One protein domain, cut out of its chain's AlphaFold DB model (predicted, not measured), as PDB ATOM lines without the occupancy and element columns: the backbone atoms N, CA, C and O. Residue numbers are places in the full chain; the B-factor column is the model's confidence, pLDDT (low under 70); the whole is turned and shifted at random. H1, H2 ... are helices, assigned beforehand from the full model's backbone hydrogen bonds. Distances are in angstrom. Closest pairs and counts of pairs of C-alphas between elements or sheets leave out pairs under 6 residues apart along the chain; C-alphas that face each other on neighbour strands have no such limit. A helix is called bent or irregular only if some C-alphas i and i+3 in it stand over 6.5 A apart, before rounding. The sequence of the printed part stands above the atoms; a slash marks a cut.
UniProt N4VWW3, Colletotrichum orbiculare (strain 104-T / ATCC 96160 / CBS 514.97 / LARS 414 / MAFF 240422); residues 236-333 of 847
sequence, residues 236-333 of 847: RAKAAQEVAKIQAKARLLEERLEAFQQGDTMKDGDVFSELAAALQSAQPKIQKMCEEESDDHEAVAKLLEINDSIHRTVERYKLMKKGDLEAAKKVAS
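This is residues 236 to 333 of the 847 residues of a protein of Colletotrichum orbiculare (strain 104-T / ATCC 96160 / CBS 514.97 / LARS 414 / MAFF 240422) (UniProt N4VWW3). Three long helices, H1, a bent H2 and H3, make an elongated bundle, with short H4 folded back over the last part of H3. A loop, residues 259 to 270, closes one end of the bundle between H1 and H2. The printed part has 98 residues with four named helices, H1 to H4, and no named strand: all helix. It is compact, with a radius of gyration of the C-alphas of 14.5 A, and spans 48 by 26 by 18 A.

H3, residues 297 to 321, is 35.9 A long from C-alpha 297 at (7.025, 42.093, 144.799). H1, residues 236 to 258, is 32.6 A long from C-alpha 236 at (17.105, 39.538, 136.089). H2, residues 271 to 292, was assigned as one helix by its hydrogen bonds but is bent, with C-alphas 281 and 284 6.8 A apart; its arms are H2a, residues 271 to 281, and H2b, residues 284 to 292. H4, residues 325 to 331, ends at C-alpha 331, (20.834, 34.075, 166.875).

H3 is the hub. H1, H2a and H3 form an up and down bundle, each running against the one before. H3 touches H1 at a shallow tilt of 28 degrees, the same way; their closest C-alphas, Ala 250 and Ile 310, are 6.0 A apart. With residues 310 to 317 alone H3 touches H2a, closest C-alphas Ala 276 and Val 314, 6.1 A. H2b and H3 form a hairpin, closest C-alphas Cys 290 and Val 300, 5.5 A; so do H3 and H4, Arg 316 and Ala 328, 4.9 A. H1 and H4 are apart. Every O i to N i+4 pair is within hydrogen-bond range in H1, H2a, H2b and H4; in H3, 20 of 21.

The two C-alphas farthest apart, Gly 263 and Asp 295, are 48.3 A apart. The printed part has no cut; the link from H1 to H2 is long. Mean pLDDT of the printed part is 73.8, with residues 260 to 269 and 323 to 333 among those under 70.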
ATOM      1  N   ARG A 236      17.809  40.026 134.897       65.56
ATOM      2  CA  ARG A 236      17.105  39.538 136.089       65.56
ATOM      3  C   ARG A 236      17.503  38.109 136.486       65.56
ATOM      4  O   ARG A 236      17.715  37.832 137.661       65.56
ATOM      5  N   ALA A 237      17.680  37.205 135.520       71.62
ATOM      6  CA  ALA A 237      18.157  35.846 135.785       71.62
ATOM      7  C   ALA A 237      19.653  35.817 136.147       71.62
ATOM      8  O   ALA A 237      20.046  35.064 137.038       71.62
ATOM      9  N   LYS A 238      20.481  36.670 135.518       72.31
ATOM     10  CA  LYS A 238      21.890  36.869 135.917       72.31
ATOM     11  C   LYS A 238      21.983  37.404 137.359       72.31
ATOM     12  O   LYS A 238      22.729  36.853 138.161       72.31
ATOM     13  N   ALA A 239      21.191  38.417 137.712       67.62
ATOM     14  CA  ALA A 239      21.139  39.004 139.053       67.62
ATOM     15  C   ALA A 239      20.673  37.983 140.107       67.62
ATOM     16  O   ALA A 239      21.343  37.797 141.121       67.62
ATOM     17  N   ALA A 240      19.600  37.234 139.825       75.19
ATOM     18  CA  ALA A 240      19.146  36.134 140.677       75.19
ATOM     19  C   ALA A 240      20.217  35.037 140.857       75.19
ATOM     20  O   ALA A 240      20.316  34.448 141.935       75.19
ATOM     21  N   GLN A 241      21.051  34.777 139.842       78.94
ATOM     22  CA  GLN A 241      22.172  33.840 139.953       78.94
ATOM     23  C   GLN A 241      23.281  34.366 140.878       78.94
ATOM     24  O   GLN A 241      23.781  33.599 141.699       78.94
ATOM     25  N   GLU A 242      23.651  35.649 140.798       76.50
ATOM     26  CA  GLU A 242      24.611  36.260 141.732       76.50
ATOM     27  C   GLU A 242      24.081  36.229 143.175       76.50
ATOM     28  O   GLU A 242      24.757  35.734 144.078       76.50
ATOM     29  N   VAL A 243      22.825  36.640 143.380       80.25
ATOM     30  CA  VAL A 243      22.116  36.559 144.670       80.25
ATOM     31  C   VAL A 243      22.117  35.125 145.226       80.25
ATOM     32  O   VAL A 243      22.413  34.919 146.406       80.25
ATOM     33  N   ALA A 244      21.898  34.111 144.383       83.75
ATOM     34  CA  ALA A 244      21.975  32.706 144.784       83.75
ATOM     35  C   ALA A 244      23.398  32.255 145.178       83.75
ATOM     36  O   ALA A 244      23.542  31.487 146.134       83.75
ATOM     37  N   LYS A 245      24.465  32.752 144.522       83.88
ATOM     38  CA  LYS A 245      25.854  32.508 144.979       83.88
ATOM     39  C   LYS A 245      26.085  33.079 146.377       83.88
ATOM     40  O   LYS A 245      26.776  32.463 147.183       83.88
ATOM     41  N   ILE A 246      25.522  34.247 146.678       83.19
ATOM     42  CA  ILE A 246      25.701  34.909 147.977       83.19
ATOM     43  C   ILE A 246      24.906  34.188 149.063       83.19
ATOM     44  O   ILE A 246      25.447  33.958 150.140       83.19
ATOM     45  N   GLN A 247      23.691  33.717 148.765       84.25
ATOM     46  CA  GLN A 247      22.959  32.825 149.670       84.25
ATOM     47  C   GLN A 247      23.746  31.524 149.930       84.25
ATOM     48  O   GLN A 247      23.789  31.044 151.064       84.25
ATOM     49  N   ALA A 248      24.434  30.974 148.922       85.88
ATOM     50  CA  ALA A 248      25.327  29.827 149.104       85.88
ATOM     51  C   ALA A 248      26.562  30.163 149.967       85.88
ATOM     52  O   ALA A 248      26.933  29.359 150.818       85.88
ATOM     53  N   LYS A 249      27.157  31.358 149.825       83.69
ATOM     54  CA  LYS A 249      28.236  31.849 150.708       83.69
ATOM     55  C   LYS A 249      27.758  32.065 152.149       83.69
ATOM     56  O   LYS A 249      28.476  31.696 153.071       83.69
ATOM     57  N   ALA A 250      26.552  32.599 152.351       83.44
ATOM     58  CA  ALA A 250      25.945  32.765 153.674       83.44
ATOM     59  C   ALA A 250      25.729  31.407 154.359       83.44
ATOM     60  O   ALA A 250      26.159  31.219 155.495       83.44
ATOM     61  N   ARG A 251      25.170  30.427 153.634       85.94
ATOM     62  CA  ARG A 251      25.012  29.042 154.116       85.94
ATOM     63  C   ARG A 251      26.348  28.354 154.400       85.94
ATOM     64  O   ARG A 251      26.454  27.657 155.399       85.94
ATOM     65  N   LEU A 252      27.370  28.562 153.566       86.31
ATOM     66  CA  LEU A 252      28.706  28.005 153.801       86.31
ATOM     67  C   LEU A 252      29.387  28.648 155.019       86.31
ATOM     68  O   LEU A 252      30.053  27.948 155.777       86.31
ATOM     69  N   LEU A 253      29.203  29.952 155.254       83.62
ATOM     70  CA  LEU A 253      29.657  30.576 156.497       83.62
ATOM     71  C   LEU A 253      28.907  29.981 157.697       83.62
ATOM     72  O   LEU A 253      29.542  29.612 158.677       83.62
ATOM     73  N   GLU A 254      27.584  29.827 157.610       84.00
ATOM     74  CA  GLU A 254      26.761  29.236 158.671       84.00
ATOM     75  C   GLU A 254      27.174  27.794 159.015       84.00
ATOM     76  O   GLU A 254      27.464  27.516 160.178       84.00
ATOM     77  N   GLU A 255      27.335  26.917 158.016       85.38
ATOM     78  CA  GLU A 255      27.846  25.542 158.167       85.38
ATOM     79  C   GLU A 255      29.184  25.515 158.925       85.38
ATOM     80  O   GLU A 255      29.385  24.718 159.845       85.38
ATOM     81  N   ARG A 256      30.114  26.413 158.575       74.62
ATOM     82  CA  ARG A 256      31.444  26.456 159.198       74.62
ATOM     83  C   ARG A 256      31.435  27.090 160.585       74.62
ATOM     84  O   ARG A 256      32.247  26.696 161.418       74.62
ATOM     85  N   LEU A 257      30.519  28.020 160.865       72.25
ATOM     86  CA  LEU A 257      30.283  28.540 162.219       72.25
ATOM     87  C   LEU A 257      29.589  27.501 163.120       72.25
ATOM     88  O   LEU A 257      29.728  27.569 164.338       72.25
ATOM     89  N   GLU A 258      28.885  26.522 162.546       75.69
ATOM     90  CA  GLU A 258      28.280  25.393 163.273       75.69
ATOM     91  C   GLU A 258      29.250  24.238 163.520       75.69
ATOM     92  O   GLU A 258      29.207  23.618 164.583       75.69
ATOM     93  N   ALA A 259      30.191  24.005 162.603       70.81
ATOM     94  CA  ALA A 259      31.298  23.069 162.801       70.81
ATOM     95  C   ALA A 259      32.331  23.534 163.857       70.81
ATOM     96  O   ALA A 259      33.207  22.757 164.244       70.81
ATOM     97  N   PHE A 260      32.253  24.787 164.319       63.81
ATOM     98  CA  PHE A 260      33.259  25.421 165.172       63.81
ATOM     99  C   PHE A 260      33.208  24.910 166.625       63.81
ATOM    100  O   PHE A 260      32.368  25.327 167.428       63.81
ATOM    101  N   GLN A 261      34.117  23.999 166.987       56.22
ATOM    102  CA  GLN A 261      34.197  23.458 168.348       56.22
ATOM    103  C   GLN A 261      34.972  24.373 169.307       56.22
ATOM    104  O   GLN A 261      35.857  25.140 168.925       56.22
ATOM    105  N   GLN A 262      34.613  24.299 170.591       46.59
ATOM    106  CA  GLN A 262      35.050  25.242 171.618       46.59
ATOM    107  C   GLN A 262      36.512  25.004 172.033       46.59
ATOM    108  O   GLN A 262      36.801  24.246 172.955       46.59
ATOM    109  N   GLY A 263      37.421  25.671 171.323       52.06
ATOM    110  CA  GLY A 263      38.871  25.578 171.495       52.06
ATOM    111  C   GLY A 263      39.662  26.017 170.258       52.06
ATOM    112  O   GLY A 263      40.845  26.320 170.386       52.06
ATOM    113  N   ASP A 264      39.021  26.085 169.085       54.19
ATOM    114  CA  ASP A 264      39.651  26.576 167.856       54.19
ATOM    115  C   ASP A 264      39.735  28.117 167.821       54.19
ATOM    116  O   ASP A 264      38.929  28.821 168.438       54.19
ATOM    117  N   THR A 265      40.727  28.659 167.112       51.78
ATOM    118  CA  THR A 265      41.050  30.095 167.089       51.78
ATOM    119  C   THR A 265      40.925  30.663 165.681       51.78
ATOM    120  O   THR A 265      41.792  30.414 164.843       51.78
ATOM    121  N   MET A 266      39.897  31.482 165.434       54.09
ATOM    122  CA  MET A 266      39.767  32.224 164.173       54.09
ATOM    123  C   MET A 266      40.954  33.177 164.002       54.09
ATOM    124  O   MET A 266      41.135  34.082 164.820       54.09
ATOM    125  N   LYS A 267      41.744  33.012 162.937       59.00
ATOM    126  CA  LYS A 267      42.781  33.980 162.565       59.00
ATOM    127  C   LYS A 267      42.213  34.937 161.528       59.00
ATOM    128  O   LYS A 267      41.519  34.534 160.595       59.00
ATOM    129  N   ASP A 268      42.529  36.221 161.664       50.59
ATOM    130  CA  ASP A 268      42.246  37.176 160.596       50.59
ATOM    131  C   ASP A 268      43.112  36.835 159.379       50.59
ATOM    132  O   ASP A 268      44.337  36.930 159.429       50.59
ATOM    133  N   GLY A 269      42.452  36.370 158.315       58.78
ATOM    134  CA  GLY A 269      43.071  35.742 157.146       58.78
ATOM    135  C   GLY A 269      42.531  34.340 156.834       58.78
ATOM    136  O   GLY A 269      42.700  33.877 155.712       58.78
ATOM    137  N   ASP A 270      41.843  33.677 157.774       71.31
ATOM    138  CA  ASP A 270      41.129  32.424 157.492       71.31
ATOM    139  C   ASP A 270      39.868  32.660 156.636       71.31
ATOM    140  O   ASP A 270      39.271  33.741 156.644       71.31
ATOM    141  N   VAL A 271      39.401  31.588 155.984       76.94
ATOM    142  CA  VAL A 271      38.189  31.513 155.134       76.94
ATOM    143  C   VAL A 271      36.948  32.157 155.780       76.94
ATOM    144  O   VAL A 271      36.119  32.747 155.090       76.94
ATOM    145  N   PHE A 272      36.825  32.105 157.111       74.50
ATOM    146  CA  PHE A 272      35.769  32.795 157.863       74.50
ATOM    147  C   PHE A 272      35.755  34.313 157.635       74.50
ATOM    148  O   PHE A 272      34.690  34.899 157.447       74.50
ATOM    149  N   SER A 273      36.930  34.946 157.642       80.69
ATOM    150  CA  SER A 273      37.078  36.393 157.470       80.69
ATOM    151  C   SER A 273      36.845  36.801 156.013       80.69
ATOM    152  O   SER A 273      36.183  37.805 155.758       80.69
ATOM    153  N   GLU A 274      37.280  35.971 155.058       82.12
ATOM    154  CA  GLU A 274      37.012  36.151 153.626       82.12
ATOM    155  C   GLU A 274      35.504  36.107 153.318       82.12
ATOM    156  O   GLU A 274      34.957  37.058 152.755       82.12
ATOM    157  N   LEU A 275      34.795  35.056 153.758       80.94
ATOM    158  CA  LEU A 275      33.344  34.948 153.564       80.94
ATOM    159  C   LEU A 275      32.591  36.069 154.290       80.94
ATOM    160  O   LEU A 275      31.665  36.648 153.722       80.94
ATOM    161  N   ALA A 276      32.990  36.424 155.513       80.38
ATOM    162  CA  ALA A 276      32.352  37.509 156.253       80.38
ATOM    163  C   ALA A 276      32.570  38.889 155.607       80.38
ATOM    164  O   ALA A 276      31.673  39.732 155.687       80.38
ATOM    165  N   ALA A 277      33.717  39.137 154.968       83.25
ATOM    166  CA  ALA A 277      33.983  40.361 154.211       83.25
ATOM    167  C   ALA A 277      33.201  40.397 152.883       83.25
ATOM    168  O   ALA A 277      32.616  41.428 152.535       83.25
ATOM    169  N   ALA A 278      33.109  39.264 152.179       81.50
ATOM    170  CA  ALA A 278      32.273  39.129 150.986       81.50
ATOM    171  C   ALA A 278      30.785  39.384 151.301       81.50
ATOM    172  O   ALA A 278      30.110  40.108 150.577       81.50
ATOM    173  N   LEU A 279      30.278  38.859 152.421       80.94
ATOM    174  CA  LEU A 279      28.893  39.072 152.852       80.94
ATOM    175  C   LEU A 279      28.631  40.519 153.302       80.94
ATOM    176  O   LEU A 279      27.629  41.107 152.902       80.94
ATOM    177  N   GLN A 280      29.553  41.138 154.048       82.75
ATOM    178  CA  GLN A 280      29.436  42.547 154.463       82.75
ATOM    179  C   GLN A 280      29.510  43.538 153.289       82.75
ATOM    180  O   GLN A 280      28.878  44.589 153.341       82.75
ATOM    181  N   SER A 281      30.243  43.213 152.221       83.94
ATOM    182  CA  SER A 281      30.294  44.031 150.996       83.94
ATOM    183  C   SER A 281      29.155  43.740 150.006       83.94
ATOM    184  O   SER A 281      28.902  44.556 149.114       83.94
ATOM    185  N   ALA A 282      28.444  42.620 150.177       81.19
ATOM    186  CA  ALA A 282      27.220  42.287 149.451       81.19
ATOM    187  C   ALA A 282      25.972  42.946 150.061       81.19
ATOM    188  O   ALA A 282      25.162  43.510 149.330       81.19
ATOM    189  N   GLN A 283      25.851  42.924 151.393       81.81
ATOM    190  CA  GLN A 283      24.729  43.449 152.183       81.81
ATOM    191  C   GLN A 283      24.138  44.790 151.668       81.81
ATOM    192  O   GLN A 283      22.973  44.796 151.266       81.81
ATOM    193  N   PRO A 284      24.892  45.910 151.570       82.25
ATOM    194  CA  PRO A 284      24.325  47.196 151.134       82.25
ATOM    195  C   PRO A 284      23.882  47.216 149.661       82.25
ATOM    196  O   PRO A 284      23.083  48.059 149.263       82.25
ATOM    197  N   LYS A 285      24.383  46.293 148.831       74.06
ATOM    198  CA  LYS A 285      24.020  46.190 147.409       74.06
ATOM    199  C   LYS A 285      22.746  45.373 147.219       74.06
ATOM    200  O   LYS A 285      21.940  45.725 146.370       74.06
ATOM    201  N   ILE A 286      22.523  44.349 148.049       80.69
ATOM    202  CA  ILE A 286      21.234  43.640 148.106       80.69
ATOM    203  C   ILE A 286      20.134  44.592 148.587       80.69
ATOM    204  O   ILE A 286      19.052  44.600 148.006       80.69
ATOM    205  N   GLN A 287      20.424  45.456 149.567       81.06
ATOM    206  CA  GLN A 287      19.501  46.524 149.959       81.06
ATOM    207  C   GLN A 287      19.181  47.462 148.778       81.06
ATOM    208  O   GLN A 287      18.010  47.642 148.457       81.06
ATOM    209  N   LYS A 288      20.197  47.975 148.066       80.19
ATOM    210  CA  LYS A 288      19.995  48.814 146.868       80.19
ATOM    211  C   LYS A 288      19.185  48.098 145.773       80.19
ATOM    212  O   LYS A 288      18.336  48.715 145.146       80.19
ATOM    213  N   MET A 289      19.365  46.787 145.593       70.88
ATOM    214  CA  MET A 289      18.537  45.979 144.685       70.88
ATOM    215  C   MET A 289      17.078  45.827 145.150       70.88
ATOM    216  O   MET A 289      16.200  45.715 144.302       70.88
ATOM    217  N   CYS A 290      16.786  45.842 146.457       71.44
ATOM    218  CA  CYS A 290      15.402  45.866 146.958       71.44
ATOM    219  C   CYS A 290      14.703  47.205 146.665       71.44
ATOM    220  O   CYS A 290      13.485  47.239 146.506       71.44
ATOM    221  N   GLU A 291      15.472  48.294 146.615       75.00
ATOM    222  CA  GLU A 291      14.993  49.638 146.279       75.00
ATOM    223  C   GLU A 291      14.800  49.779 144.749       75.00
ATOM    224  O   GLU A 291      13.765  50.273 144.298       75.00
ATOM    225  N   GLU A 292      15.743  49.263 143.947       67.50
ATOM    226  CA  GLU A 292      15.718  49.285 142.471       67.50
ATOM    227  C   GLU A 292      14.718  48.301 141.832       67.50
ATOM    228  O   GLU A 292      13.969  48.695 140.944       67.50
ATOM    229  N   GLU A 293      14.663  47.029 142.256       64.62
ATOM    230  CA  GLU A 293      13.772  45.999 141.672       64.62
ATOM    231  C   GLU A 293      12.371  46.004 142.332       64.62
ATOM    232  O   GLU A 293      11.711  44.972 142.474       64.62
ATOM    233  N   SER A 294      11.905  47.185 142.753       58.44
ATOM    234  CA  SER A 294      10.670  47.383 143.529       58.44
ATOM    235  C   SER A 294       9.365  47.139 142.747       58.44
ATOM    236  O   SER A 294       8.317  46.941 143.367       58.44
ATOM    237  N   ASP A 295       9.428  47.048 141.414       63.50
ATOM    238  CA  ASP A 295       8.312  46.646 140.536       63.50
ATOM    239  C   ASP A 295       7.820  45.200 140.790       63.50
ATOM    240  O   ASP A 295       6.666  44.863 140.511       63.50
ATOM    241  N   ASP A 296       8.685  44.319 141.306       69.88
ATOM    242  CA  ASP A 296       8.480  42.868 141.310       69.88
ATOM    243  C   ASP A 296       8.415  42.299 142.743       69.88
ATOM    244  O   ASP A 296       9.365  41.722 143.275       69.88
ATOM    245  N   HIS A 297       7.245  42.421 143.379       70.25
ATOM    246  CA  HIS A 297       7.025  42.093 144.799       70.25
ATOM    247  C   HIS A 297       7.488  40.675 145.225       70.25
ATOM    248  O   HIS A 297       7.989  40.496 146.335       70.25
ATOM    249  N   GLU A 298       7.392  39.665 144.347       78.38
ATOM    250  CA  GLU A 298       7.881  38.298 144.624       78.38
ATOM    251  C   GLU A 298       9.423  38.188 144.601       78.38
ATOM    252  O   GLU A 298       9.994  37.311 145.254       78.38
ATOM    253  N   ALA A 299      10.113  39.059 143.857       69.69
ATOM    254  CA  ALA A 299      11.573  39.151 143.878       69.69
ATOM    255  C   ALA A 299      12.047  39.920 145.116       69.69
ATOM    256  O   ALA A 299      12.908  39.414 145.836       69.69
ATOM    257  N   VAL A 300      11.419  41.062 145.423       79.75
ATOM    258  CA  VAL A 300      11.697  41.852 146.637       79.75
ATOM    259  C   VAL A 300      11.564  40.991 147.896       79.75
ATOM    260  O   VAL A 300      12.474  40.981 148.720       79.75
ATOM    261  N   ALA A 301      10.501  40.188 148.024       80.31
ATOM    262  CA  ALA A 301      10.318  39.295 149.173       80.31
ATOM    263  C   ALA A 301      11.493  38.312 149.377       80.31
ATOM    264  O   ALA A 301      11.940  38.104 150.504       80.31
ATOM    265  N   LYS A 302      12.038  37.750 148.289       82.00
ATOM    266  CA  LYS A 302      13.186  36.823 148.332       82.00
ATOM    267  C   LYS A 302      14.509  37.547 148.579       82.00
ATOM    268  O   LYS A 302      15.379  37.004 149.254       82.00
ATOM    269  N   LEU A 303      14.671  38.759 148.045       81.75
ATOM    270  CA  LEU A 303      15.835  39.605 148.317       81.75
ATOM    271  C   LEU A 303      15.883  40.012 149.796       81.75
ATOM    272  O   LEU A 303      16.957  39.955 150.391       81.75
ATOM    273  N   LEU A 304      14.736  40.330 150.406       82.62
ATOM    274  CA  LEU A 304      14.618  40.628 151.836       82.62
ATOM    275  C   LEU A 304      14.915  39.400 152.713       82.62
ATOM    276  O   LEU A 304      15.761  39.499 153.596       82.62
ATOM    277  N   GLU A 305      14.334  38.226 152.421       85.31
ATOM    278  CA  GLU A 305      14.657  36.968 153.129       85.31
ATOM    279  C   GLU A 305      16.169  36.663 153.085       85.31
ATOM    280  O   GLU A 305      16.785  36.265 154.080       85.31
ATOM    281  N   ILE A 306      16.798  36.887 151.928       83.38
ATOM    282  CA  ILE A 306      18.242  36.716 151.760       83.38
ATOM    283  C   ILE A 306      19.017  37.789 152.535       83.38
ATOM    284  O   ILE A 306      19.994  37.437 153.199       83.38
ATOM    285  N   ASN A 307      18.587  39.051 152.524       85.31
ATOM    286  CA  ASN A 307      19.229  40.127 153.279       85.31
ATOM    287  C   ASN A 307      19.206  39.848 154.793       85.31
ATOM    288  O   ASN A 307      20.254  39.897 155.437       85.31
ATOM    289  N   ASP A 308      18.063  39.427 155.337       86.12
ATOM    290  CA  ASP A 308      17.928  39.012 156.737       86.12
ATOM    291  C   ASP A 308      18.864  37.836 157.065       86.12
ATOM    292  O   ASP A 308      19.550  37.848 158.090       86.12
ATOM    293  N   SER A 309      18.981  36.843 156.171       84.62
ATOM    294  CA  SER A 309      19.922  35.723 156.349       84.62
ATOM    295  C   SER A 309      21.397  36.164 156.345       84.62
ATOM    296  O   SER A 309      22.219  35.615 157.087       84.62
ATOM    297  N   ILE A 310      21.742  37.194 155.566       84.50
ATOM    298  CA  ILE A 310      23.091  37.768 155.491       84.50
ATOM    299  C   ILE A 310      23.392  38.589 156.746       84.50
ATOM    300  O   ILE A 310      24.424  38.360 157.373       84.50
ATOM    301  N   HIS A 311      22.485  39.480 157.163       84.12
ATOM    302  CA  HIS A 311      22.586  40.213 158.431       84.12
ATOM    303  C   HIS A 311      22.829  39.240 159.593       84.12
ATOM    304  O   HIS A 311      23.812  39.358 160.326       84.12
ATOM    305  N   ARG A 312      21.980  38.213 159.697       85.44
ATOM    306  CA  ARG A 312      21.998  37.194 160.749       85.44
ATOM    307  C   ARG A 312      23.301  36.392 160.802       85.44
ATOM    308  O   ARG A 312      23.857  36.202 161.885       85.44
ATOM    309  N   THR A 313      23.825  35.947 159.659       82.56
ATOM    310  CA  THR A 313      25.100  35.200 159.595       82.56
ATOM    311  C   THR A 313      26.317  36.098 159.848       82.56
ATOM    312  O   THR A 313      27.243  35.698 160.561       82.56
ATOM    313  N   VAL A 314      26.297  37.344 159.367       83.69
ATOM    314  CA  VAL A 314      27.326  38.361 159.647       83.69
ATOM    315  C   VAL A 314      27.351  38.755 161.130       83.69
ATOM    316  O   VAL A 314      28.430  38.920 161.702       83.69
ATOM    317  N   GLU A 315      26.199  38.882 161.788       82.69
ATOM    318  CA  GLU A 315      26.115  39.152 163.228       82.69
ATOM    319  C   GLU A 315      26.565  37.956 164.070       82.69
ATOM    320  O   GLU A 315      27.354  38.131 165.001       82.69
ATOM    321  N   ARG A 316      26.165  36.734 163.695       78.19
ATOM    322  CA  ARG A 316      26.649  35.483 164.301       78.19
ATOM    323  C   ARG A 316      28.182  35.400 164.265       78.19
ATOM    324  O   ARG A 316      28.798  35.124 165.295       78.19
ATOM    325  N   TYR A 317      28.807  35.748 163.135       81.00
ATOM    326  CA  TYR A 317      30.266  35.877 163.019       81.00
ATOM    327  C   TYR A 317      30.842  36.985 163.920       81.00
ATOM    328  O   TYR A 317      31.791  36.739 164.667       81.00
ATOM    329  N   LYS A 318      30.257  38.193 163.912       82.69
ATOM    330  CA  LYS A 318      30.695  39.323 164.761       82.69
ATOM    331  C   LYS A 318      30.625  38.999 166.263       82.69
ATOM    332  O   LYS A 318      31.461  39.494 167.016       82.69
ATOM    333  N   LEU A 319      29.664  38.183 166.700       78.38
ATOM    334  CA  LEU A 319      29.534  37.715 168.086       78.38
ATOM    335  C   LEU A 319      30.559  36.622 168.424       78.38
ATOM    336  O   LEU A 319      31.236  36.729 169.445       78.38
ATOM    337  N   MET A 320      30.765  35.637 167.542       67.19
ATOM    338  CA  MET A 320      31.813  34.620 167.733       67.19
ATOM    339  C   MET A 320      33.217  35.233 167.765       67.19
ATOM    340  O   MET A 320      34.006  34.879 168.637       67.19
ATOM    341  N   LYS A 321      33.514  36.226 166.913       73.06
ATOM    342  CA  LYS A 321      34.793  36.958 166.946       73.06
ATOM    343  C   LYS A 321      34.994  37.778 168.235       73.06
ATOM    344  O   LYS A 321      36.130  38.051 168.612       73.06
ATOM    345  N   LYS A 322      33.917  38.140 168.942       73.31
ATOM    346  CA  LYS A 322      33.969  38.746 170.289       73.31
ATOM    347  C   LYS A 322      34.083  37.715 171.427       73.31
ATOM    348  O   LYS A 322      34.213  38.118 172.577       73.31
ATOM    349  N   GLY A 323      34.043  36.416 171.121       60.12
ATOM    350  CA  GLY A 323      34.089  35.316 172.093       60.12
ATOM    351  C   GLY A 323      32.733  34.921 172.694       60.12
ATOM    352  O   GLY A 323      32.687  34.055 173.566       60.12
ATOM    353  N   ASP A 324      31.627  35.521 172.242       68.88
ATOM    354  CA  ASP A 324      30.314  35.403 172.891       68.88
ATOM    355  C   ASP A 324      29.485  34.235 172.317       68.88
ATOM    356  O   ASP A 324      28.560  34.387 171.507       68.88
ATOM    357  N   LEU A 325      29.895  33.019 172.695       58.62
ATOM    358  CA  LEU A 325      29.404  31.752 172.137       58.62
ATOM    359  C   LEU A 325      27.920  31.464 172.420       58.62
ATOM    360  O   LEU A 325      27.286  30.750 171.639       58.62
ATOM    361  N   GLU A 326      27.347  31.994 173.505       58.12
ATOM    362  CA  GLU A 326      25.920  31.816 173.802       58.12
ATOM    363  C   GLU A 326      25.050  32.793 173.006       58.12
ATOM    364  O   GLU A 326      24.041  32.378 172.429       58.12
ATOM    365  N   ALA A 327      25.472  34.056 172.879       61.38
ATOM    366  CA  ALA A 327      24.796  35.034 172.028       61.38
ATOM    367  C   ALA A 327      24.740  34.557 170.564       61.38
ATOM    368  O   ALA A 327      23.673  34.563 169.948       61.38
ATOM    369  N   ALA A 328      25.859  34.043 170.036       59.25
ATOM    370  CA  ALA A 328      25.929  33.495 168.680       59.25
ATOM    371  C   ALA A 328      24.988  32.293 168.450       59.25
ATOM    372  O   ALA A 328      24.375  32.183 167.387       59.25
ATOM    373  N   LYS A 329      24.819  31.409 169.445       60.94
ATOM    374  CA  LYS A 329      23.855  30.294 169.379       60.94
ATOM    375  C   LYS A 329      22.405  30.768 169.486       60.94
ATOM    376  O   LYS A 329      21.530  30.186 168.854       60.94
ATOM    377  N   LYS A 330      22.129  31.845 170.226       60.84
ATOM    378  CA  LYS A 330      20.771  32.396 170.364       60.84
ATOM    379  C   LYS A 330      20.242  32.973 169.042       60.84
ATOM    380  O   LYS A 330      19.084  32.736 168.698       60.84
ATOM    381  N   VAL A 331      21.116  33.606 168.252       59.56
ATOM    382  CA  VAL A 331      20.834  34.075 166.875       59.56
ATOM    383  C   VAL A 331      20.493  32.914 165.915       59.56
ATOM    384  O   VAL A 331      19.747  33.097 164.949       59.56
ATOM    385  N   ALA A 332      20.932  31.681 166.197       51.00
ATOM    386  CA  ALA A 332      20.635  30.502 165.372       51.00
ATOM    387  C   ALA A 332      19.168  30.008 165.460       51.00
ATOM    388  O   ALA A 332      18.750  29.208 164.628       51.00
ATOM    389  N   SER A 333      18.346  30.532 166.381       42.16
ATOM    390  CA  SER A 333      16.980  30.028 166.648       42.16
ATOM    391  C   SER A 333      15.808  30.792 165.997       42.16
ATOM    392  O   SER A 333      14.655  30.509 166.307       42.16
TER     393      SER A 333